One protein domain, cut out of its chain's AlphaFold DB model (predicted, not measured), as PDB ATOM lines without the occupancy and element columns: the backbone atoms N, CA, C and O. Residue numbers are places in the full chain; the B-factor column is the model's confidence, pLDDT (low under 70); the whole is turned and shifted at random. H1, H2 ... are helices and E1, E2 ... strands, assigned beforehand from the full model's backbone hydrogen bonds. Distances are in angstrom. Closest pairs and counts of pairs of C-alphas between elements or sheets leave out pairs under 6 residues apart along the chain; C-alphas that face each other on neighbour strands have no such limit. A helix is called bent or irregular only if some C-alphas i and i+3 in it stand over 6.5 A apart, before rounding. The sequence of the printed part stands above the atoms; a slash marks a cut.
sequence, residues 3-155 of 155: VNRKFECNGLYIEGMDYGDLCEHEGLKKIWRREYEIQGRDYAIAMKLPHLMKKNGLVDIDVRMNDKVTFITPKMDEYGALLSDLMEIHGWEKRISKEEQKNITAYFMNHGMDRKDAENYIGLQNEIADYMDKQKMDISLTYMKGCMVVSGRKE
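This is residues 3 to 155 of the 155 residues of an uncharacterized protein of Robinsoniella sp. RHS (UniProt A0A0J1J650). A long antiparallel ribbon runs much of the length of a flat body: E2 and then E3 on one side of it, E4 running on into E5 on the other, with short E1 added beside E4 at one end. At that end H5 grazes the edge of the three-stranded sheet, at the other end H4 packs on E2 and E5, and a group of three helices, the hairpin H6 and H7 with H3 beside the start of H7, lies away from the ribbon. Short H1 lies nearest the middle. The printed part has 153 residues with seven named helices and five named strands, in the order H1 E1 H2 H3 H4 E2 E3 H5 H6 H7 E4 E5; the sheets E1 - E4 - E3 and E2 - E5 are antiparallel, and the class is mixed, helices and strands. The whole is only just loose, close to compact, with a radius of gyration of the C-alphas of 18.2 A and spans of 57 by 42 by 23 A.

H1, residues 5 to 9, begins at C-alpha 5 (298.831, 240.742, 377.888). E1, residues 12 to 14, and H2, residues 19 to 22, follow. H3, residues 26 to 39, is 20.2 A long from first to last C-alpha. H4, residues 45 to 55, is 14.2 A long and irregular, with C-alphas 47 and 50 lying 7.0 A apart. E2, residues 59 to 65, is 19.1 A long, and E3 takes residues 69 to 72. H5, residues 79 to 90, is 16.7 A long, and H6, residues 98 to 110, 18.5 A. H7, residues 115 to 135, is the longest helix at 30.3 A, from (286.548, 244.732, 360.753) to (314.712, 255.793, 360.749). E4 takes residues 141 to 144, and E5, residues 147 to 153, is 20.7 A long, ending at (303.623, 226.370, 399.467).

H1 is only just on the sheet of E1, E4 and E3, with 5 pairs of C-alphas within 10 A, and only grazes it with residues 7 to 9. E1 is an edge strand, antiparallel to the inner strand E4 at 177 degrees, with N 13 and O 142 at 2.9 A. E3, the other edge strand, is antiparallel to E4 at 162 degrees, with N 70 and O 143 at 2.8 A. H2 and H5 also only graze this sheet, with residues 19 to 22 and 79 to 86. E4 runs on into E5 at 22 degrees. E2 and E5 are antiparallel at 165 degrees, with N 64 and O 149 at 2.8 A. The closest C-alphas of H4 and E5 are those of Ala 46 and Met 148, 5.9 A apart. H3 touches H7 with residues 26 to 27 alone, closest at the C-alphas of Gly 27 and Asp 117, 5.0 A, at a steep tilt of 59 degrees. H6 and H7 form a helical hairpin and touch, closest at the C-alphas of Thr 105 and Ala 118, 5.4 A, at a steep tilt of 40 degrees, opposite ways. H5 and H7 are near each other, with 7 pairs of C-alphas within 10 A. H4 and H7 are apart. Every O i to N i+4 pair is within hydrogen-bond range in H1, H5, H6 and H7, against 9 of 10 in H3 and 5 of 7 in H4; H2 is too short for such a pair.

The two C-alphas farthest apart are those of Lys 134 and Glu 155, at 57.8 A. The printed part has no cut and ends at the chain's last residue, Glu 155. No link is long; E3 to H5 and H5 to H6 are short, and the others tight. The mean pLDDT of the printed part is 94.2, and no printed residue is under 70.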
ATOM      1  N   VAL A   3     302.500 235.953 381.613       91.69
ATOM      2  CA  VAL A   3     302.403 237.328 381.106       91.69
ATOM      3  C   VAL A   3     300.979 237.851 381.246       91.69
ATOM      4  O   VAL A   3     300.013 237.163 380.915       91.69
ATOM      5  N   ASN A   4     300.839 239.096 381.704       92.56
ATOM      6  CA  ASN A   4     299.595 239.833 381.536       92.56
ATOM      7  C   ASN A   4     299.624 240.586 380.202       92.56
ATOM      8  O   ASN A   4     300.368 241.553 380.045       92.56
ATOM      9  N   ARG A   5     298.786 240.177 379.247       91.19
ATOM     10  CA  ARG A   5     298.831 240.742 377.888       91.19
ATOM     11  C   ARG A   5     298.396 242.201 377.816       91.19
ATOM     12  O   ARG A   5     298.874 242.929 376.959       91.19
ATOM     13  N   LYS A   6     297.577 242.671 378.760       88.75
ATOM     14  CA  LYS A   6     297.230 244.094 378.843       88.75
ATOM     15  C   LYS A   6     298.421 244.952 379.278       88.75
ATOM     16  O   LYS A   6     298.579 246.055 378.770       88.75
ATOM     17  N   PHE A   7     299.254 244.462 380.199       90.12
ATOM     18  CA  PHE A   7     300.491 245.155 380.571       90.12
ATOM     19  C   PHE A   7     301.493 245.175 379.428       90.12
ATOM     20  O   PHE A   7     302.078 246.216 379.178       90.12
ATOM     21  N   GLU A   8     301.647 244.059 378.720       90.44
ATOM     22  CA  GLU A   8     302.549 243.993 377.572       90.44
ATOM     23  C   GLU A   8     302.134 244.954 376.447       90.44
ATOM     24  O   GLU A   8     302.980 245.689 375.949       90.44
ATOM     25  N   CYS A   9     300.842 245.020 376.087       90.81
ATOM     26  CA  CYS A   9     300.356 245.966 375.070       90.81
ATOM     27  C   CYS A   9     300.608 247.431 375.450       90.81
ATOM     28  O   CYS A   9     300.918 248.240 374.589       90.81
ATOM     29  N   ASN A  10     300.512 247.765 376.738       91.56
ATOM     30  CA  ASN A  10     300.815 249.107 377.241       91.56
ATOM     31  C   ASN A  10     302.305 249.298 377.569       91.56
ATOM     32  O   ASN A  10     302.690 250.326 378.111       91.56
ATOM     33  N   GLY A  11     303.134 248.281 377.345       93.12
ATOM     34  CA  GLY A  11     304.526 248.259 377.768       93.12
ATOM     35  C   GLY A  11     305.488 248.810 376.725       93.12
ATOM     36  O   GLY A  11     306.687 248.760 376.974       93.12
ATOM     37  N   LEU A  12     305.000 249.275 375.572       94.94
ATOM     38  CA  LEU A  12     305.808 249.702 374.433       94.94
ATOM     39  C   LEU A  12     305.776 251.220 374.259       94.94
ATOM     40  O   LEU A  12     304.724 251.812 374.046       94.94
ATOM     41  N   TYR A  13     306.956 251.825 374.246       96.56
ATOM     42  CA  TYR A  13     307.169 253.197 373.808       96.56
ATOM     43  C   TYR A  13     308.269 253.229 372.753       96.56
ATOM     44  O   TYR A  13     309.346 252.685 372.985       96.56
ATOM     45  N   ILE A  14     308.017 253.888 371.625       97.06
ATOM     46  CA  ILE A  14     309.011 254.148 370.578       97.06
ATOM     47  C   ILE A  14     309.193 255.665 370.510       97.06
ATOM     48  O   ILE A  14     308.222 256.404 370.333       97.06
ATOM     49  N   GLU A  15     310.427 256.137 370.693       96.75
ATOM     50  CA  GLU A  15     310.740 257.566 370.631       96.75
ATOM     51  C   GLU A  15     310.363 258.112 369.250       96.75
ATOM     52  O   GLU A  15     310.750 257.549 368.235       96.75
ATOM     53  N   GLY A  16     309.592 259.202 369.197       95.12
ATOM     54  CA  GLY A  16     309.134 259.805 367.940       95.12
ATOM     55  C   GLY A  16     307.823 259.247 367.369       95.12
ATOM     56  O   GLY A  16     307.404 259.719 366.313       95.12
ATOM     57  N   MET A  17     307.163 258.313 368.059       96.06
ATOM     58  CA  MET A  17     305.781 257.894 367.781       96.06
ATOM     59  C   MET A  17     304.833 258.343 368.903       96.06
ATOM     60  O   MET A  17     305.266 258.592 370.033       96.06
ATOM     61  N   ASP A  18     303.537 258.453 368.603       94.88
ATOM     62  CA  ASP A  18     302.528 258.756 369.620       94.88
ATOM     63  C   ASP A  18     302.301 257.541 370.533       94.88
ATOM     64  O   ASP A  18     301.992 256.438 370.087       94.88
ATOM     65  N   TYR A  19     302.475 257.733 371.840       92.00
ATOM     66  CA  TYR A  19     302.335 256.645 372.807       92.00
ATOM     67  C   TYR A  19     300.880 256.194 372.999       92.00
ATOM     68  O   TYR A  19     300.639 255.028 373.312       92.00
ATOM     69  N   GLY A  20     299.916 257.102 372.833       89.56
ATOM     70  CA  GLY A  20     298.494 256.780 372.905       89.56
ATOM     71  C   GLY A  20     298.100 255.794 371.811       89.56
ATOM     72  O   GLY A  20     297.480 254.776 372.122       89.56
ATOM     73  N   ASP A  21     298.553 256.049 370.585       88.75
ATOM     74  CA  ASP A  21     298.331 255.170 369.433       88.75
ATOM     75  C   ASP A  21     299.016 253.806 369.630       88.75
ATOM     76  O   ASP A  21     298.390 252.763 369.446       88.75
ATOM     77  N   LEU A  22     300.267 253.781 370.114       89.56
ATOM     78  CA  LEU A  22     300.977 252.529 370.434       89.56
ATOM     79  C   LEU A  22     300.266 251.685 371.505       89.56
ATOM     80  O   LEU A  22     300.354 250.457 371.487       89.56
ATOM     81  N   CYS A  23     299.559 252.333 372.431       85.44
ATOM     82  CA  CYS A  23     298.777 251.669 373.469       85.44
ATOM     83  C   CYS A  23     297.362 251.288 373.016       85.44
ATOM     84  O   CYS A  23     296.615 250.717 373.817       85.44
ATOM     85  N   GLU A  24     296.935 251.595 371.789       83.88
ATOM     86  CA  GLU A  24     295.569 251.315 371.355       83.88
ATOM     87  C   GLU A  24     295.362 249.811 371.096       83.88
ATOM     88  O   GLU A  24     295.941 249.201 370.200       83.88
ATOM     89  N   HIS A  25     294.503 249.179 371.905       83.31
ATOM     90  CA  HIS A  25     294.261 247.730 371.852       83.31
ATOM     91  C   HIS A  25     292.789 247.344 372.073       83.31
ATOM     92  O   HIS A  25     292.492 246.229 372.513       83.31
ATOM     93  N   GLU A  26     291.835 248.241 371.795       86.12
ATOM     94  CA  GLU A  26     290.404 247.977 372.029       86.12
ATOM     95  C   GLU A  26     289.897 246.741 371.272       86.12
ATOM     96  O   GLU A  26     289.200 245.898 371.848       86.12
ATOM     97  N   GLY A  27     290.334 246.565 370.022       90.25
ATOM     98  CA  GLY A  27     290.032 245.372 369.234       90.25
ATOM     99  C   GLY A  27     290.535 244.082 369.885       90.25
ATOM    100  O   GLY A  27     289.818 243.078 369.924       90.25
ATOM    101  N   LEU A  28     291.744 244.101 370.460       92.75
ATOM    102  CA  LEU A  28     292.345 242.921 371.089       92.75
ATOM    103  C   LEU A  28     291.551 242.462 372.315       92.75
ATOM    104  O   LEU A  28     291.425 241.260 372.543       92.75
ATOM    105  N   LYS A  29     290.914 243.379 373.058       92.56
ATOM    106  CA  LYS A  29     290.042 243.010 374.189       92.56
ATOM    107  C   LYS A  29     288.874 242.124 373.752       92.56
ATOM    108  O   LYS A  29     288.470 241.236 374.507       92.56
ATOM    109  N   LYS A  30     288.329 242.345 372.549       94.12
ATOM    110  CA  LYS A  30     287.244 241.521 371.991       94.12
ATOM    111  C   LYS A  30     287.730 240.098 371.712       94.12
ATOM    112  O   LYS A  30     287.046 239.155 372.110       94.12
ATOM    113  N   ILE A  31     288.929 239.961 371.139       94.25
ATOM    114  CA  ILE A  31     289.583 238.664 370.901       94.25
ATOM    115  C   ILE A  31     289.843 237.942 372.217       94.25
ATOM    116  O   ILE A  31     289.408 236.808 372.389       94.25
ATOM    117  N   TRP A  32     290.493 238.604 373.175       93.94
ATOM    118  CA  TRP A  32     290.834 237.992 374.461       93.94
ATOM    119  C   TRP A  32     289.597 237.479 375.195       93.94
ATOM    120  O   TRP A  32     289.616 236.381 375.748       93.94
ATOM    121  N   ARG A  33     288.500 238.247 375.170       93.62
ATOM    122  CA  ARG A  33     287.219 237.814 375.736       93.62
ATOM    123  C   ARG A  33     286.666 236.592 375.002       93.62
ATOM    124  O   ARG A  33     286.274 235.630 375.652       93.62
ATOM    125  N   ARG A  34     286.649 236.613 373.668       94.00
ATOM    126  CA  ARG A  34     286.105 235.515 372.861       94.00
ATOM    127  C   ARG A  34     286.896 234.219 373.043       94.00
ATOM    128  O   ARG A  34     286.297 233.155 373.181       94.00
ATOM    129  N   GLU A  35     288.222 234.300 373.069       94.12
ATOM    130  CA  GLU A  35     289.090 233.141 373.305       94.12
ATOM    131  C   GLU A  35     288.960 232.603 374.731       94.12
ATOM    132  O   GLU A  35     288.969 231.387 374.928       94.12
ATOM    133  N   TYR A  36     288.764 233.474 375.722       94.31
ATOM    134  CA  TYR A  36     288.434 233.041 377.077       94.31
ATOM    135  C   TYR A  36     287.105 232.274 377.118       94.31
ATOM    136  O   TYR A  36     287.036 231.192 377.694       94.31
ATOM    137  N   GLU A  37     286.063 232.793 376.467       94.81
ATOM    138  CA  GLU A  37     284.724 232.186 376.458       94.81
ATOM    139  C   GLU A  37     284.668 230.843 375.715       94.81
ATOM    140  O   GLU A  37     283.981 229.930 376.166       94.81
ATOM    141  N   ILE A  38     285.366 230.711 374.580       94.06
ATOM    142  CA  ILE A  38     285.329 229.486 373.760       94.06
ATOM    143  C   ILE A  38     286.365 228.460 374.218       94.06
ATOM    144  O   ILE A  38     286.079 227.266 374.246       94.06
ATOM    145  N   GLN A  39     287.591 228.906 374.498       92.25
ATOM    146  CA  GLN A  39     288.759 228.031 374.642       92.25
ATOM    147  C   GLN A  39     289.340 228.057 376.061       92.25
ATOM    148  O   GLN A  39     290.299 227.341 376.341       92.25
ATOM    149  N   GLY A  40     288.799 228.887 376.959       92.88
ATOM    150  CA  GLY A  40     289.325 229.060 378.312       92.88
ATOM    151  C   GLY A  40     290.658 229.811 378.367       92.88
ATOM    152  O   GLY A  40     291.312 229.811 379.411       92.88
ATOM    153  N   ARG A  41     291.091 230.449 377.270       93.50
ATOM    154  CA  ARG A  41     292.380 231.150 377.216       93.50
ATOM    155  C   ARG A  41     292.299 232.496 377.926       93.50
ATOM    156  O   ARG A  41     291.710 233.450 377.426       93.50
ATOM    157  N   ASP A  42     292.909 232.581 379.101       94.25
ATOM    158  CA  ASP A  42     292.827 233.761 379.959       94.25
ATOM    159  C   ASP A  42     294.062 234.662 379.833       94.25
ATOM    160  O   ASP A  42     295.090 234.458 380.473       94.25
ATOM    161  N   TYR A  43     293.944 235.718 379.034       93.38
ATOM    162  CA  TYR A  43     294.999 236.715 378.802       93.38
ATOM    163  C   TYR A  43     295.362 237.553 380.044       93.38
ATOM    164  O   TYR A  43     296.349 238.295 380.035       93.38
ATOM    165  N   ALA A  44     294.577 237.436 381.119       93.56
ATOM    166  CA  ALA A  44     294.825 238.060 382.413       93.56
ATOM    167  C   ALA A  44     295.240 237.041 383.492       93.56
ATOM    168  O   ALA A  44     295.260 237.392 384.677       93.56
ATOM    169  N   ILE A  45     295.588 235.802 383.112       94.56
ATOM    170  CA  ILE A  45     295.888 234.707 384.045       94.56
ATOM    171  C   ILE A  45     296.972 235.074 385.061       94.56
ATOM    172  O   ILE A  45     296.816 234.769 386.240       94.56
ATOM    173  N   ALA A  46     297.995 235.825 384.646       94.81
ATOM    174  CA  ALA A  46     299.068 236.309 385.514       94.81
ATOM    175  C   ALA A  46     298.550 237.039 386.772       94.81
ATOM    176  O   ALA A  46     299.058 236.817 387.869       94.81
ATOM    177  N   MET A  47     297.480 237.830 386.634       94.56
ATOM    178  CA  MET A  47     296.850 238.557 387.747       94.56
ATOM    179  C   MET A  47     295.920 237.672 388.585       94.56
ATOM    180  O   MET A  47     295.673 237.957 389.755       94.56
ATOM    181  N   LYS A  48     295.372 236.603 388.000       95.62
ATOM    182  CA  LYS A  48     294.409 235.709 388.661       95.62
ATOM    183  C   LYS A  48     295.086 234.544 389.379       95.62
ATOM    184  O   LYS A  48     294.521 234.016 390.337       95.62
ATOM    185  N   LEU A  49     296.290 234.165 388.954       96.31
ATOM    186  CA  LEU A  49     297.063 233.049 389.501       96.31
ATOM    187  C   LEU A  49     297.178 233.043 391.031       96.31
ATOM    188  O   LEU A  49     296.918 231.988 391.606       96.31
ATOM    189  N   PRO A  50     297.479 234.162 391.719       97.12
ATOM    190  CA  PRO A  50     297.579 234.156 393.179       97.12
ATOM    191  C   PRO A  50     296.264 233.725 393.843       97.12
ATOM    192  O   PRO A  50     296.247 232.926 394.778       97.12
ATOM    193  N   HIS A  51     295.131 234.186 393.313       97.31
ATOM    194  CA  HIS A  51     293.808 233.813 393.811       97.31
ATOM    195  C   HIS A  51     293.463 232.357 393.496       97.31
ATOM    196  O   HIS A  51     292.886 231.665 394.337       97.31
ATOM    197  N   LEU A  52     293.837 231.876 392.307       96.75
ATOM    198  CA  LEU A  52     293.660 230.477 391.925       96.75
ATOM    199  C   LEU A  52     294.490 229.553 392.820       96.75
ATOM    200  O   LEU A  52     293.962 228.556 393.304       96.75
ATOM    201  N   MET A  53     295.744 229.895 393.108       97.19
ATOM    202  CA  MET A  53     296.602 229.131 394.018       97.19
ATOM    203  C   MET A  53     296.001 229.069 395.423       97.19
ATOM    204  O   MET A  53     295.864 227.979 395.975       97.19
ATOM    205  N   LYS A  54     295.523 230.204 395.952       97.31
ATOM    206  CA  LYS A  54     294.844 230.250 397.257       97.31
ATOM    207  C   LYS A  54     293.609 229.356 397.293       97.31
ATOM    208  O   LYS A  54     293.414 228.597 398.235       97.31
ATOM    209  N   LYS A  55     292.779 229.421 396.248       97.44
ATOM    210  CA  LYS A  55     291.567 228.596 396.123       97.44
ATOM    211  C   LYS A  55     291.882 227.096 396.082       97.44
ATOM    212  O   LYS A  55     291.054 226.300 396.505       97.44
ATOM    213  N   ASN A  56     293.065 226.720 395.599       96.81
ATOM    214  CA  ASN A  56     293.532 225.335 395.538       96.81
ATOM    215  C   ASN A  56     294.332 224.902 396.783       96.81
ATOM    216  O   ASN A  56     295.009 223.878 396.743       96.81
ATOM    217  N   GLY A  57     294.254 225.654 397.886       97.25
ATOM    218  CA  GLY A  57     294.827 225.257 399.176       97.25
ATOM    219  C   GLY A  57     296.316 225.555 399.342       97.25
ATOM    220  O   GLY A  57     296.928 225.039 400.270       97.25
ATOM    221  N   LEU A  58     296.915 226.372 398.467       97.75
ATOM    222  CA  LEU A  58     298.275 226.852 398.701       97.75
ATOM    223  C   LEU A  58     298.268 227.973 399.746       97.75
ATOM    224  O   LEU A  58     297.395 228.847 399.742       97.75
ATOM    225  N   VAL A  59     299.289 227.961 400.595       97.31
ATOM    226  CA  VAL A  59     299.558 228.958 401.636       97.31
ATOM    227  C   VAL A  59     300.812 229.766 401.295       97.31
ATOM    228  O   VAL A  59     301.533 229.439 400.349       97.31
ATOM    229  N   ASP A  60     301.057 230.847 402.041       97.31
ATOM    230  CA  ASP A  60     302.220 231.736 401.876       97.31
ATOM    231  C   ASP A  60     302.453 232.184 400.427       97.31
ATOM    232  O   ASP A  60     303.533 232.014 399.858       97.31
ATOM    233  N   ILE A  61     301.400 232.715 399.807       97.94
ATOM    234  CA  ILE A  61     301.436 233.123 398.404       97.94
ATOM    235  C   ILE A  61     302.194 234.441 398.270       97.94
ATOM    236  O   ILE A  61     301.758 235.460 398.804       97.94
ATOM    237  N   ASP A  62     303.286 234.412 397.508       97.69
ATOM    238  CA  ASP A  62     304.074 235.586 397.125       97.69
ATOM    239  C   ASP A  62     303.917 235.859 395.629       97.69
ATOM    240  O   ASP A  62     303.879 234.941 394.800       97.69
ATOM    241  N   VAL A  63     303.835 237.141 395.286       96.88
ATOM    242  CA  VAL A  63     303.627 237.614 393.917       96.88
ATOM    243  C   VAL A  63     304.686 238.650 393.603       96.88
ATOM    244  O   VAL A  63     304.771 239.682 394.264       96.88
ATOM    245  N   ARG A  64     305.459 238.405 392.548       96.06
ATOM    246  CA  ARG A  64     306.468 239.339 392.055       96.06
ATOM    247  C   ARG A  64     306.213 239.659 390.602       96.06
ATOM    248  O   ARG A  64     305.897 238.778 389.805       96.06
ATOM    249  N   MET A  65     306.383 240.922 390.251       92.94
ATOM    250  CA  MET A  65     306.482 241.327 388.860       92.94
ATOM    251  C   MET A  65     307.953 241.292 388.463       92.94
ATOM    252  O   MET A  65     308.816 241.712 389.231       92.94
ATOM    253  N   ASN A  66     308.236 240.762 387.281       91.69
ATOM    254  CA  ASN A  66     309.548 240.895 386.684       91.69
ATOM    255  C   ASN A  66     309.804 242.379 386.384       91.69
ATOM    256  O   ASN A  66     308.980 243.050 385.766       91.69
ATOM    257  N   ASP A  67     310.944 242.875 386.845       92.06
ATOM    258  CA  ASP A  67     311.375 244.268 386.742       92.06
ATOM    259  C   ASP A  67     312.190 244.545 385.469       92.06
ATOM    260  O   ASP A  67     312.677 245.659 385.275       92.06
ATOM    261  N   LYS A  68     312.333 243.556 384.573       93.94
ATOM    262  CA  LYS A  68     313.054 243.745 383.316       93.94
ATOM    263  C   LYS A  68     312.277 244.703 382.426       93.94
ATOM    264  O   LYS A  68     311.225 244.373 381.875       93.94
ATOM    265  N   VAL A  69     312.886 245.858 382.219       94.62
ATOM    266  CA  VAL A  69     312.545 246.792 381.156       94.62
ATOM    267  C   VAL A  69     313.657 246.727 380.115       94.62
ATOM    268  O   VAL A  69     314.846 246.789 380.443       94.62
ATOM    269  N   THR A  70     313.275 246.535 378.859       94.38
ATOM    270  CA  THR A  70     314.186 246.595 377.720       94.38
ATOM    271  C   THR A  70     314.246 248.037 377.249       94.38
ATOM    272  O   THR A  70     313.234 248.591 376.839       94.38
ATOM    273  N   PHE A  71     315.427 248.639 377.325       95.69
ATOM    274  CA  PHE A  71     315.694 249.978 376.820       95.69
ATOM    275  C   PHE A  71     316.726 249.858 375.706       95.69
ATOM    276  O   PHE A  71     317.809 249.321 375.944       95.69
ATOM    277  N   ILE A  72     316.366 250.303 374.505       96.12
ATOM    278  CA  ILE A  72     317.218 250.218 373.320       96.12
ATOM    279  C   ILE A  72     317.467 251.633 372.814       96.12
ATOM    280  O   ILE A  72     316.513 252.386 372.644       96.12
ATOM    281  N   THR A  73     318.734 251.995 372.587       96.50
ATOM    282  CA  THR A  73     319.129 253.280 371.979       96.50
ATOM    283  C   THR A  73     320.368 253.110 371.098       96.50
ATOM    284  O   THR A  73     321.211 252.276 371.427       96.50
ATOM    285  N   PRO A  74     320.563 253.922 370.043       95.88
ATOM    286  CA  PRO A  74     321.622 253.719 369.040       95.88
ATOM    287  C   PRO A  74     323.063 253.645 369.569       95.88
ATOM    288  O   PRO A  74     323.950 253.129 368.895       95.88
ATOM    289  N   LYS A  75     323.329 254.181 370.765       93.06
ATOM    290  CA  LYS A  75     324.682 254.278 371.341       93.06
ATOM    291  C   LYS A  75     325.059 253.115 372.259       93.06
ATOM    292  O   LYS A  75     326.129 253.165 372.861       93.06
ATOM    293  N   MET A  76     324.189 252.122 372.426       94.31
ATOM    294  CA  MET A  76     324.460 250.983 373.304       94.31
ATOM    295  C   MET A  76     325.247 249.874 372.598       94.31
ATOM    296  O   MET A  76     325.161 249.706 371.381       94.31
ATOM    297  N   ASP A  77     325.956 249.069 373.385       93.69
ATOM    298  CA  ASP A  77     326.536 247.820 372.895       93.69
ATOM    299  C   ASP A  77     325.426 246.868 372.424       93.69
ATOM    300  O   ASP A  77     324.326 246.852 372.977       93.69
ATOM    301  N   GLU A  78     325.709 246.086 371.378       93.75
ATOM    302  CA  GLU A  78     324.768 245.121 370.778       93.75
ATOM    303  C   GLU A  78     323.454 245.732 370.249       93.75
ATOM    304  O   GLU A  78     322.527 244.995 369.915       93.75
ATOM    305  N   TYR A  79     323.385 247.064 370.093       96.00
ATOM    306  CA  TYR A  79     322.203 247.796 369.621       96.00
ATOM    307  C   TYR A  79     321.513 247.137 368.420       96.00
ATOM    308  O   TYR A  79     320.312 246.876 368.454       96.00
ATOM    309  N   GLY A  80     322.288 246.848 367.368       94.19
ATOM    310  CA  GLY A  80     321.755 246.286 366.130       94.19
ATOM    311  C   GLY A  80     321.099 244.923 366.336       94.19
ATOM    312  O   GLY A  80     320.006 244.708 365.829       94.19
ATOM    313  N   ALA A  81     321.717 244.038 367.124       95.12
ATOM    314  CA  ALA A  81     321.163 242.715 367.407       95.12
ATOM    315  C   ALA A  81     319.883 242.817 368.246       95.12
ATOM    316  O   ALA A  81     318.866 242.232 367.891       95.12
ATOM    317  N   LEU A  82     319.897 243.631 369.307       94.88
ATOM    318  CA  LEU A  82     318.735 243.817 370.180       94.88
ATOM    319  C   LEU A  82     317.536 244.420 369.444       94.88
ATOM    320  O   LEU A  82     316.398 244.013 369.686       94.88
ATOM    321  N   LEU A  83     317.780 245.400 368.570       95.75
ATOM    322  CA  LEU A  83     316.724 246.005 367.771       95.75
ATOM    323  C   LEU A  83     316.183 245.015 366.733       95.75
ATOM    324  O   LEU A  83     314.968 244.884 366.621       95.75
ATOM    325  N   SER A  84     317.059 244.297 366.023       94.62
ATOM    326  CA  SER A  84     316.649 243.281 365.046       94.62
ATOM    327  C   SER A  84     315.817 242.169 365.685       94.62
ATOM    328  O   SER A  84     314.734 241.884 365.184       94.62
ATOM    329  N   ASP A  85     316.242 241.624 366.829       94.94
ATOM    330  CA  ASP A  85     315.484 240.600 367.559       94.94
ATOM    331  C   ASP A  85     314.086 241.107 367.946       94.94
ATOM    332  O   ASP A  85     313.087 240.394 367.834       94.94
ATOM    333  N   LEU A  86     313.989 242.360 368.408       94.00
ATOM    334  CA  LEU A  86     312.703 242.959 368.754       94.00
ATOM    335  C   LEU A  86     311.815 243.127 367.511       94.00
ATOM    336  O   LEU A  86     310.631 242.793 367.555       94.00
ATOM    337  N   MET A  87     312.377 243.621 366.407       94.94
ATOM    338  CA  MET A  87     311.651 243.787 365.150       94.94
ATOM    339  C   MET A  87     311.146 242.447 364.608       94.94
ATOM    340  O   MET A  87     309.999 242.386 364.169       94.94
ATOM    341  N   GLU A  88     311.939 241.377 364.695       95.75
ATOM    342  CA  GLU A  88     311.535 240.024 364.290       95.75
ATOM    343  C   GLU A  88     310.380 239.504 365.163       95.75
ATOM    344  O   GLU A  88     309.347 239.077 364.643       95.75
ATOM    345  N   ILE A  89     310.495 239.611 366.495       92.81
ATOM    346  CA  ILE A  89     309.465 239.147 367.445       92.81
ATOM    347  C   ILE A  89     308.108 239.819 367.188       92.81
ATOM    348  O   ILE A  89     307.065 239.174 367.324       92.81
ATOM    349  N   HIS A  90     308.116 241.109 366.852       92.00
ATOM    350  CA  HIS A  90     306.900 241.880 366.600       92.00
ATOM    351  C   HIS A  90     306.479 241.911 365.119       92.00
ATOM    352  O   HIS A  90     305.372 242.352 364.812       92.00
ATOM    353  N   GLY A  91     307.317 241.413 364.206       94.00
ATOM    354  CA  GLY A  91     307.064 241.420 362.764       94.00
ATOM    355  C   GLY A  91     307.177 242.802 362.108       94.00
ATOM    356  O   GLY A  91     306.522 243.042 361.097       94.00
ATOM    357  N   TRP A  92     307.982 243.714 362.663       95.56
ATOM    358  CA  TRP A  92     308.160 245.088 362.162       95.56
ATOM    359  C   TRP A  92     309.249 245.238 361.097       95.56
ATOM    360  O   TRP A  92     309.463 246.334 360.589       95.56
ATOM    361  N   GLU A  93     309.924 244.151 360.723       94.50
ATOM    362  CA  GLU A  93     310.929 244.145 359.649       94.50
ATOM    363  C   GLU A  93     310.341 244.481 358.273       94.50
ATOM    364  O   GLU A  93     311.059 244.858 357.348       94.50
ATOM    365  N   LYS A  94     309.027 244.309 358.112       94.56
ATOM    366  CA  LYS A  94     308.317 244.594 356.870       94.56
ATOM    367  C   LYS A  94     306.873 244.977 357.140       94.56
ATOM    368  O   LYS A  94     306.262 244.568 358.122       94.56
ATOM    369  N   ARG A  95     306.285 245.677 356.174       96.88
ATOM    370  CA  ARG A  95     304.837 245.879 356.125       96.88
ATOM    371  C   ARG A  95     304.100 244.553 355.949       96.88
ATOM    372  O   ARG A  95     304.526 243.678 355.194       96.88
ATOM    373  N   ILE A  96     302.913 244.486 356.535       96.56
ATOM    374  CA  ILE A  96     301.905 243.467 356.262       96.56
ATOM    375  C   ILE A  96     301.354 243.711 354.850       96.56
ATOM    376  O   ILE A  96     300.717 244.736 354.575       96.56
ATOM    377  N   SER A  97     301.579 242.765 353.939       96.19
ATOM    378  CA  SER A  97     301.117 242.840 352.550       96.19
ATOM    379  C   SER A  97     299.592 242.789 352.444       96.19
ATOM    380  O   SER A  97     298.918 242.230 353.302       96.19
ATOM    381  N   LYS A  98     299.015 243.292 351.344       95.31
ATOM    382  CA  LYS A  98     297.551 243.279 351.135       95.31
ATOM    383  C   LYS A  98     296.917 241.893 351.279       95.31
ATOM    384  O   LYS A  98     295.760 241.803 351.674       95.31
ATOM    385  N   GLU A  99     297.642 240.832 350.936       95.12
ATOM    386  CA  GLU A  99     297.132 239.469 351.075       95.12
ATOM    387  C   GLU A  99     297.177 238.996 352.535       95.12
ATOM    388  O   GLU A  99     296.177 238.496 353.047       95.12
ATOM    389  N   GLU A 100     298.277 239.259 353.249       95.81
ATOM    390  CA  GLU A 100     298.363 239.017 354.695       95.81
ATOM    391  C   GLU A 100     297.297 239.821 355.456       95.81
ATOM    392  O   GLU A 100     296.653 239.280 356.352       95.81
ATOM    393  N   GLN A 101     297.018 241.067 355.055       96.31
ATOM    394  CA  GLN A 101     295.979 241.897 355.673       96.31
ATOM    395  C   GLN A 101     294.592 241.254 355.586       96.31
ATOM    396  O   GLN A 101     293.859 241.259 356.574       96.31
ATOM    397  N   LYS A 102     294.230 240.659 354.439       95.69
ATOM    398  CA  LYS A 102     292.950 239.940 354.300       95.69
ATOM    399  C   LYS A 102     292.883 238.751 355.253       95.69
ATOM    400  O   LYS A 102     291.871 238.574 355.930       95.69
ATOM    401  N   ASN A 103     293.961 237.972 355.329       96.31
ATOM    402  CA  ASN A 103     294.034 236.784 356.176       96.31
ATOM    403  C   ASN A 103     293.952 237.142 357.666       96.31
ATOM    404  O   ASN A 103     293.177 236.535 358.402       96.31
ATOM    405  N   ILE A 104     294.688 238.169 358.098       95.12
ATOM    406  CA  ILE A 104     294.682 238.662 359.481       95.12
ATOM    407  C   ILE A 104     293.313 239.246 359.840       95.12
ATOM    408  O   ILE A 104     292.768 238.925 360.892       95.12
ATOM    409  N   THR A 105     292.711 240.035 358.945       96.50
ATOM    410  CA  THR A 105     291.367 240.593 359.156       96.50
ATOM    411  C   THR A 105     290.337 239.479 359.327       96.50
ATOM    412  O   THR A 105     289.566 239.492 360.285       96.50
ATOM    413  N   ALA A 106     290.349 238.474 358.447       96.12
ATOM    414  CA  ALA A 106     289.450 237.328 358.552       96.12
ATOM    415  C   ALA A 106     289.671 236.546 359.857       96.12
ATOM    416  O   ALA A 106     288.705 236.173 360.525       96.12
ATOM    417  N   TYR A 107     290.931 236.338 360.250       94.50
ATOM    418  CA  TYR A 107     291.272 235.703 361.519       94.50
ATOM    419  C   TYR A 107     290.696 236.483 362.708       94.50
ATOM    420  O   TYR A 107     289.955 235.908 363.504       94.50
ATOM    421  N   PHE A 108     290.949 237.788 362.803       95.94
ATOM    422  CA  PHE A 108     290.437 238.623 363.892       95.94
ATOM    423  C   PHE A 108     288.910 238.662 363.948       95.94
ATOM    424  O   PHE A 108     288.333 238.540 365.031       95.94
ATOM    425  N   MET A 109     288.249 238.738 362.792       95.62
ATOM    426  CA  MET A 109     286.789 238.705 362.716       95.62
ATOM    427  C   MET A 109     286.206 237.377 363.208       95.62
ATOM    428  O   MET A 109     285.250 237.371 363.985       95.62
ATOM    429  N   ASN A 110     286.823 236.249 362.846       94.25
ATOM    430  CA  ASN A 110     286.421 234.931 363.346       94.25
ATOM    431  C   ASN A 110     286.600 234.793 364.870       94.25
ATOM    432  O   ASN A 110     285.907 233.994 365.502       94.25
ATOM    433  N   HIS A 111     287.478 235.604 365.466       92.81
ATOM    434  CA  HIS A 111     287.725 235.659 366.909       92.81
ATOM    435  C   HIS A 111     287.002 236.834 367.594       92.81
ATOM    436  O   HIS A 111     287.282 237.151 368.746       92.81
ATOM    437  N   GLY A 112     286.011 237.444 366.936       92.25
ATOM    438  CA  GLY A 112     285.078 238.389 367.560       92.25
ATOM    439  C   GLY A 112     285.518 239.855 367.568       92.25
ATOM    440  O   GLY A 112     284.810 240.685 368.143       92.25
ATOM    441  N   MET A 113     286.645 240.193 366.940       96.00
ATOM    442  CA  MET A 113     286.978 241.581 366.614       96.00
ATOM    443  C   MET A 113     286.099 242.059 365.450       96.00
ATOM    444  O   MET A 113     285.731 241.265 364.587       96.00
ATOM    445  N   ASP A 114     285.749 243.343 365.389       95.62
ATOM    446  CA  ASP A 114     285.114 243.867 364.178       95.62
ATOM    447  C   ASP A 114     286.156 244.240 363.117       95.62
ATOM    448  O   ASP A 114     287.358 244.326 363.372       95.62
ATOM    449  N   ARG A 115     285.679 244.434 361.888       95.44
ATOM    450  CA  ARG A 115     286.548 244.732 360.753       95.44
ATOM    451  C   ARG A 115     287.313 246.046 360.923       95.44
ATOM    452  O   ARG A 115     288.468 246.109 360.519       95.44
ATOM    453  N   LYS A 116     286.684 247.069 361.508       94.75
ATOM    454  CA  LYS A 116     287.300 248.388 361.682       94.75
ATOM    455  C   LYS A 116     288.471 248.296 362.654       94.75
ATOM    456  O   LYS A 116     289.550 248.781 362.351       94.75
ATOM    457  N   ASP A 117     288.275 247.623 363.781       95.25
ATOM    458  CA  ASP A 117     289.328 247.383 364.766       95.25
ATOM    459  C   ASP A 117     290.485 246.560 364.176       95.25
ATOM    460  O   ASP A 117     291.650 246.842 364.456       95.25
ATOM    461  N   ALA A 118     290.179 245.566 363.335       95.56
ATOM    462  CA  ALA A 118     291.194 244.763 362.655       95.56
ATOM    463  C   ALA A 118     292.027 245.600 361.674       95.56
ATOM    464  O   ALA A 118     293.256 245.522 361.681       95.56
ATOM    465  N   GLU A 119     291.364 246.419 360.856       94.69
ATOM    466  CA  GLU A 119     292.014 247.334 359.916       94.69
ATOM    467  C   GLU A 119     292.842 248.399 360.654       94.69
ATOM    468  O   GLU A 119     293.967 248.670 360.241       94.69
ATOM    469  N   ASN A 120     292.350 248.927 361.780       94.19
ATOM    470  CA  ASN A 120     293.090 249.857 362.637       94.19
ATOM    471  C   ASN A 120     294.360 249.216 363.215       94.19
ATOM    472  O   ASN A 120     295.441 249.788 363.090       94.19
ATOM    473  N   TYR A 121     294.260 248.007 363.784       94.19
ATOM    474  CA  TYR A 121     295.423 247.285 364.316       94.19
ATOM    475  C   TYR A 121     296.479 247.046 363.230       94.19
ATOM    476  O   TYR A 121     297.662 247.309 363.431       94.19
ATOM    477  N   ILE A 122     296.056 246.566 362.058       95.12
ATOM    478  CA  ILE A 122     296.937 246.351 360.903       95.12
ATOM    479  C   ILE A 122     297.565 247.672 360.438       95.12
ATOM    480  O   ILE A 122     298.733 247.693 360.045       95.12
ATOM    481  N   GLY A 123     296.791 248.760 360.451       95.19
ATOM    482  CA  GLY A 123     297.256 250.109 360.145       95.19
ATOM    483  C   GLY A 123     298.408 250.518 361.055       95.19
ATOM    484  O   GLY A 123     299.486 250.819 360.548       95.19
ATOM    485  N   LEU A 124     298.216 250.397 362.370       94.75
ATOM    486  CA  LEU A 124     299.237 250.693 363.374       94.75
ATOM    487  C   LEU A 124     300.495 249.829 363.197       94.75
ATOM    488  O   LEU A 124     301.603 250.351 363.202       94.75
ATOM    489  N   GLN A 125     300.356 248.514 362.978       95.50
ATOM    490  CA  GLN A 125     301.523 247.644 362.751       95.50
ATOM    491  C   GLN A 125     302.325 248.055 361.507       95.50
ATOM    492  O   GLN A 125     303.553 248.023 361.517       95.50
ATOM    493  N   ASN A 126     301.641 248.468 360.435       96.44
ATOM    494  CA  ASN A 126     302.309 248.984 359.243       96.44
ATOM    495  C   ASN A 126     302.958 250.349 359.476       96.44
ATOM    496  O   ASN A 126     304.026 250.589 358.927       96.44
ATOM    497  N   GLU A 127     302.329 251.225 360.255       96.12
ATOM    498  CA  GLU A 127     302.897 252.524 360.613       96.12
ATOM    499  C   GLU A 127     304.178 252.363 361.434       96.12
ATOM    500  O   GLU A 127     305.172 253.029 361.151       96.12
ATOM    501  N   ILE A 128     304.196 251.420 362.382       96.31
ATOM    502  CA  ILE A 128     305.412 251.070 363.122       96.31
ATOM    503  C   ILE A 128     306.481 250.542 362.159       96.31
ATOM    504  O   ILE A 128     307.606 251.029 362.186       96.31
ATOM    505  N   ALA A 129     306.153 249.601 361.268       96.25
ATOM    506  CA  ALA A 129     307.121 249.075 360.298       96.25
ATOM    507  C   ALA A 129     307.681 250.170 359.362       96.25
ATOM    508  O   ALA A 129     308.886 250.228 359.125       96.25
ATOM    509  N   ASP A 130     306.825 251.074 358.875       96.50
ATOM    510  CA  ASP A 130     307.234 252.223 358.058       96.50
ATOM    511  C   ASP A 130     308.153 253.172 358.834       96.50
ATOM    512  O   ASP A 130     309.134 253.686 358.290       96.50
ATOM    513  N   TYR A 131     307.835 253.418 360.107       96.50
ATOM    514  CA  TYR A 131     308.665 254.223 360.989       96.50
ATOM    515  C   TYR A 131     310.050 253.586 361.149       96.50
ATOM    516  O   TYR A 131     311.057 254.267 360.958       96.50
ATOM    517  N   MET A 132     310.105 252.277 361.422       94.62
ATOM    518  CA  MET A 132     311.354 251.536 361.611       94.62
ATOM    519  C   MET A 132     312.254 251.603 360.366       94.62
ATOM    520  O   MET A 132     313.441 251.914 360.477       94.62
ATOM    521  N   ASP A 133     311.682 251.402 359.174       94.38
ATOM    522  CA  ASP A 133     312.402 251.512 357.897       94.38
ATOM    523  C   ASP A 133     312.921 252.940 357.649       94.38
ATOM    524  O   ASP A 133     314.089 253.156 357.306       94.38
ATOM    525  N   LYS A 134     312.080 253.952 357.903       95.38
ATOM    526  CA  LYS A 134     312.425 255.364 357.688       95.38
ATOM    527  C   LYS A 134     313.584 255.835 358.567       95.38
ATOM    528  O   LYS A 134     314.400 256.627 358.088       95.38
ATOM    529  N   GLN A 135     313.653 255.385 359.820       91.88
ATOM    530  CA  GLN A 135     314.712 255.793 360.749       91.88
ATOM    531  C   GLN A 135     316.059 255.108 360.485       91.88
ATOM    532  O   GLN A 135     317.064 255.537 361.038       91.88
ATOM    533  N   LYS A 136     316.127 254.075 359.629       86.94
ATOM    534  CA  LYS A 136     317.385 253.424 359.209       86.94
ATOM    535  C   LYS A 136     318.313 253.044 360.375       86.94
ATOM    536  O   LYS A 136     319.504 253.353 360.339       86.94
ATOM    537  N   MET A 137     317.779 252.345 361.378       84.75
ATOM    538  CA  MET A 137     318.513 251.944 362.593       84.75
ATOM    539  C   MET A 137     318.943 253.123 363.491       84.75
ATOM    540  O   MET A 137     319.935 253.025 364.205       84.75
ATOM    541  N   ASP A 138     318.203 254.233 363.474       93.62
ATOM    542  CA  ASP A 138     318.318 255.327 364.451       93.62
ATOM    543  C   ASP A 138     317.045 255.395 365.312       93.62
ATOM    544  O   ASP A 138     316.221 256.299 365.211       93.62
ATOM    545  N   ILE A 139     316.829 254.335 366.091       96.19
ATOM    546  CA  ILE A 139     315.598 254.080 366.851       96.19
ATOM    547  C   ILE A 139     315.919 253.928 368.328       96.19
ATOM    548  O   ILE A 139     316.770 253.109 368.696       96.19
ATOM    549  N   SER A 140     315.174 254.648 369.163       97.06
ATOM    550  CA  SER A 140     315.138 254.441 370.608       97.06
ATOM    551  C   SER A 140     313.769 253.930 371.039       97.06
ATOM    552  O   SER A 140     312.738 254.423 370.578       97.06
ATOM    553  N   LEU A 141     313.732 252.973 371.961       97.06
ATOM    554  CA  LEU A 141     312.478 252.445 372.493       97.06
ATOM    555  C   LEU A 141     312.626 251.911 373.914       97.06
ATOM    556  O   LEU A 141     313.717 251.584 374.388       97.06
ATOM    557  N   THR A 142     311.485 251.793 374.582       96.38
ATOM    558  CA  THR A 142     311.325 251.111 375.864       96.38
ATOM    559  C   THR A 142     310.251 250.041 375.724       96.38
ATOM    560  O   THR A 142     309.183 250.306 375.177       96.38
ATOM    561  N   TYR A 143     310.523 248.838 376.224       95.06
ATOM    562  CA  TYR A 143     309.598 247.715 376.166       95.06
ATOM    563  C   TYR A 143     309.542 246.933 377.484       95.06
ATOM    564  O   TYR A 143     310.572 246.537 378.036       95.06
ATOM    565  N   MET A 144     308.332 246.665 377.976       93.62
ATOM    566  CA  MET A 144     308.070 245.877 379.179       93.62
ATOM    567  C   MET A 144     307.089 244.737 378.881       93.62
ATOM    568  O   MET A 144     305.944 244.966 378.508       93.62
ATOM    569  N   LYS A 145     307.502 243.489 379.146       89.75
ATOM    570  CA  LYS A 145     306.671 242.296 378.886       89.75
ATOM    571  C   LYS A 145     305.542 242.061 379.897       89.75
ATOM    572  O   LYS A 145     304.693 241.214 379.659       89.75
ATOM    573  N   GLY A 146     305.542 242.725 381.055       89.44
ATOM    574  CA  GLY A 146     304.487 242.545 382.067       89.44
ATOM    575  C   GLY A 146     304.423 241.128 382.660       89.44
ATOM    576  O   GLY A 146     303.340 240.589 382.901       89.44
ATOM    577  N   CYS A 147     305.582 240.498 382.853       94.50
ATOM    578  CA  CYS A 147     305.687 239.124 383.326       94.50
ATOM    579  C   CYS A 147     305.572 239.035 384.858       94.50
ATOM    580  O   CYS A 147     306.201 239.810 385.578       94.50
ATOM    581  N   MET A 148     304.798 238.076 385.370       95.31
ATOM    582  CA  MET A 148     304.579 237.856 386.800       95.31
ATOM    583  C   MET A 148     305.018 236.457 387.232       95.31
ATOM    584  O   MET A 148     304.755 235.443 386.576       95.31
ATOM    585  N   VAL A 149     305.662 236.397 388.391       96.31
ATOM    586  CA  VAL A 149     306.064 235.174 389.077       96.31
ATOM    587  C   VAL A 149     305.213 235.047 390.331       96.31
ATOM    588  O   VAL A 149     305.242 235.907 391.205       96.31
ATOM    589  N   VAL A 150     304.446 233.964 390.407       97.00
ATOM    590  CA  VAL A 150     303.620 233.639 391.568       97.00
ATOM    591  C   VAL A 150     304.164 232.362 392.183       97.00
ATOM    592  O   VAL A 150     304.420 231.392 391.466       97.00
ATOM    593  N   SER A 151     304.352 232.371 393.496       97.00
ATOM    594  CA  SER A 151     304.802 231.214 394.265       97.00
ATOM    595  C   SER A 151     303.915 231.015 395.488       97.00
ATOM    596  O   SER A 151     303.226 231.932 395.921       97.00
ATOM    597  N   GLY A 152     303.889 229.796 396.007       96.81
ATOM    598  CA  GLY A 152     303.138 229.416 397.197       96.81
ATOM    599  C   GLY A 152     303.571 228.026 397.641       96.81
ATOM    600  O   GLY A 152     304.208 227.298 396.873       96.81
ATOM    601  N   ARG A 153     303.248 227.658 398.876       96.75
ATOM    602  CA  ARG A 153     303.623 226.370 399.467       96.75
ATOM    603  C   ARG A 153     302.387 225.516 399.702       96.75
ATOM    604  O   ARG A 153     301.288 226.035 399.879       96.75
ATOM    605  N   LYS A 154     302.574 224.199 399.668       91.50
ATOM    606  CA  LYS A 154     301.611 223.278 400.274       91.50
ATOM    607  C   LYS A 154     301.879 223.265 401.775       91.50
ATOM    608  O   LYS A 154     303.041 223.395 402.164       91.50
ATOM    609  N   GLU A 155     300.818 223.150 402.564       79.25
ATOM    610  CA  GLU A 155     300.945 222.776 403.976       79.25
ATOM    611  C   GLU A 155     301.626 221.410 404.129       79.25
ATOM    612  O   GLU A 155     301.426 220.540 403.243       79.25
TER     613      GLU A 155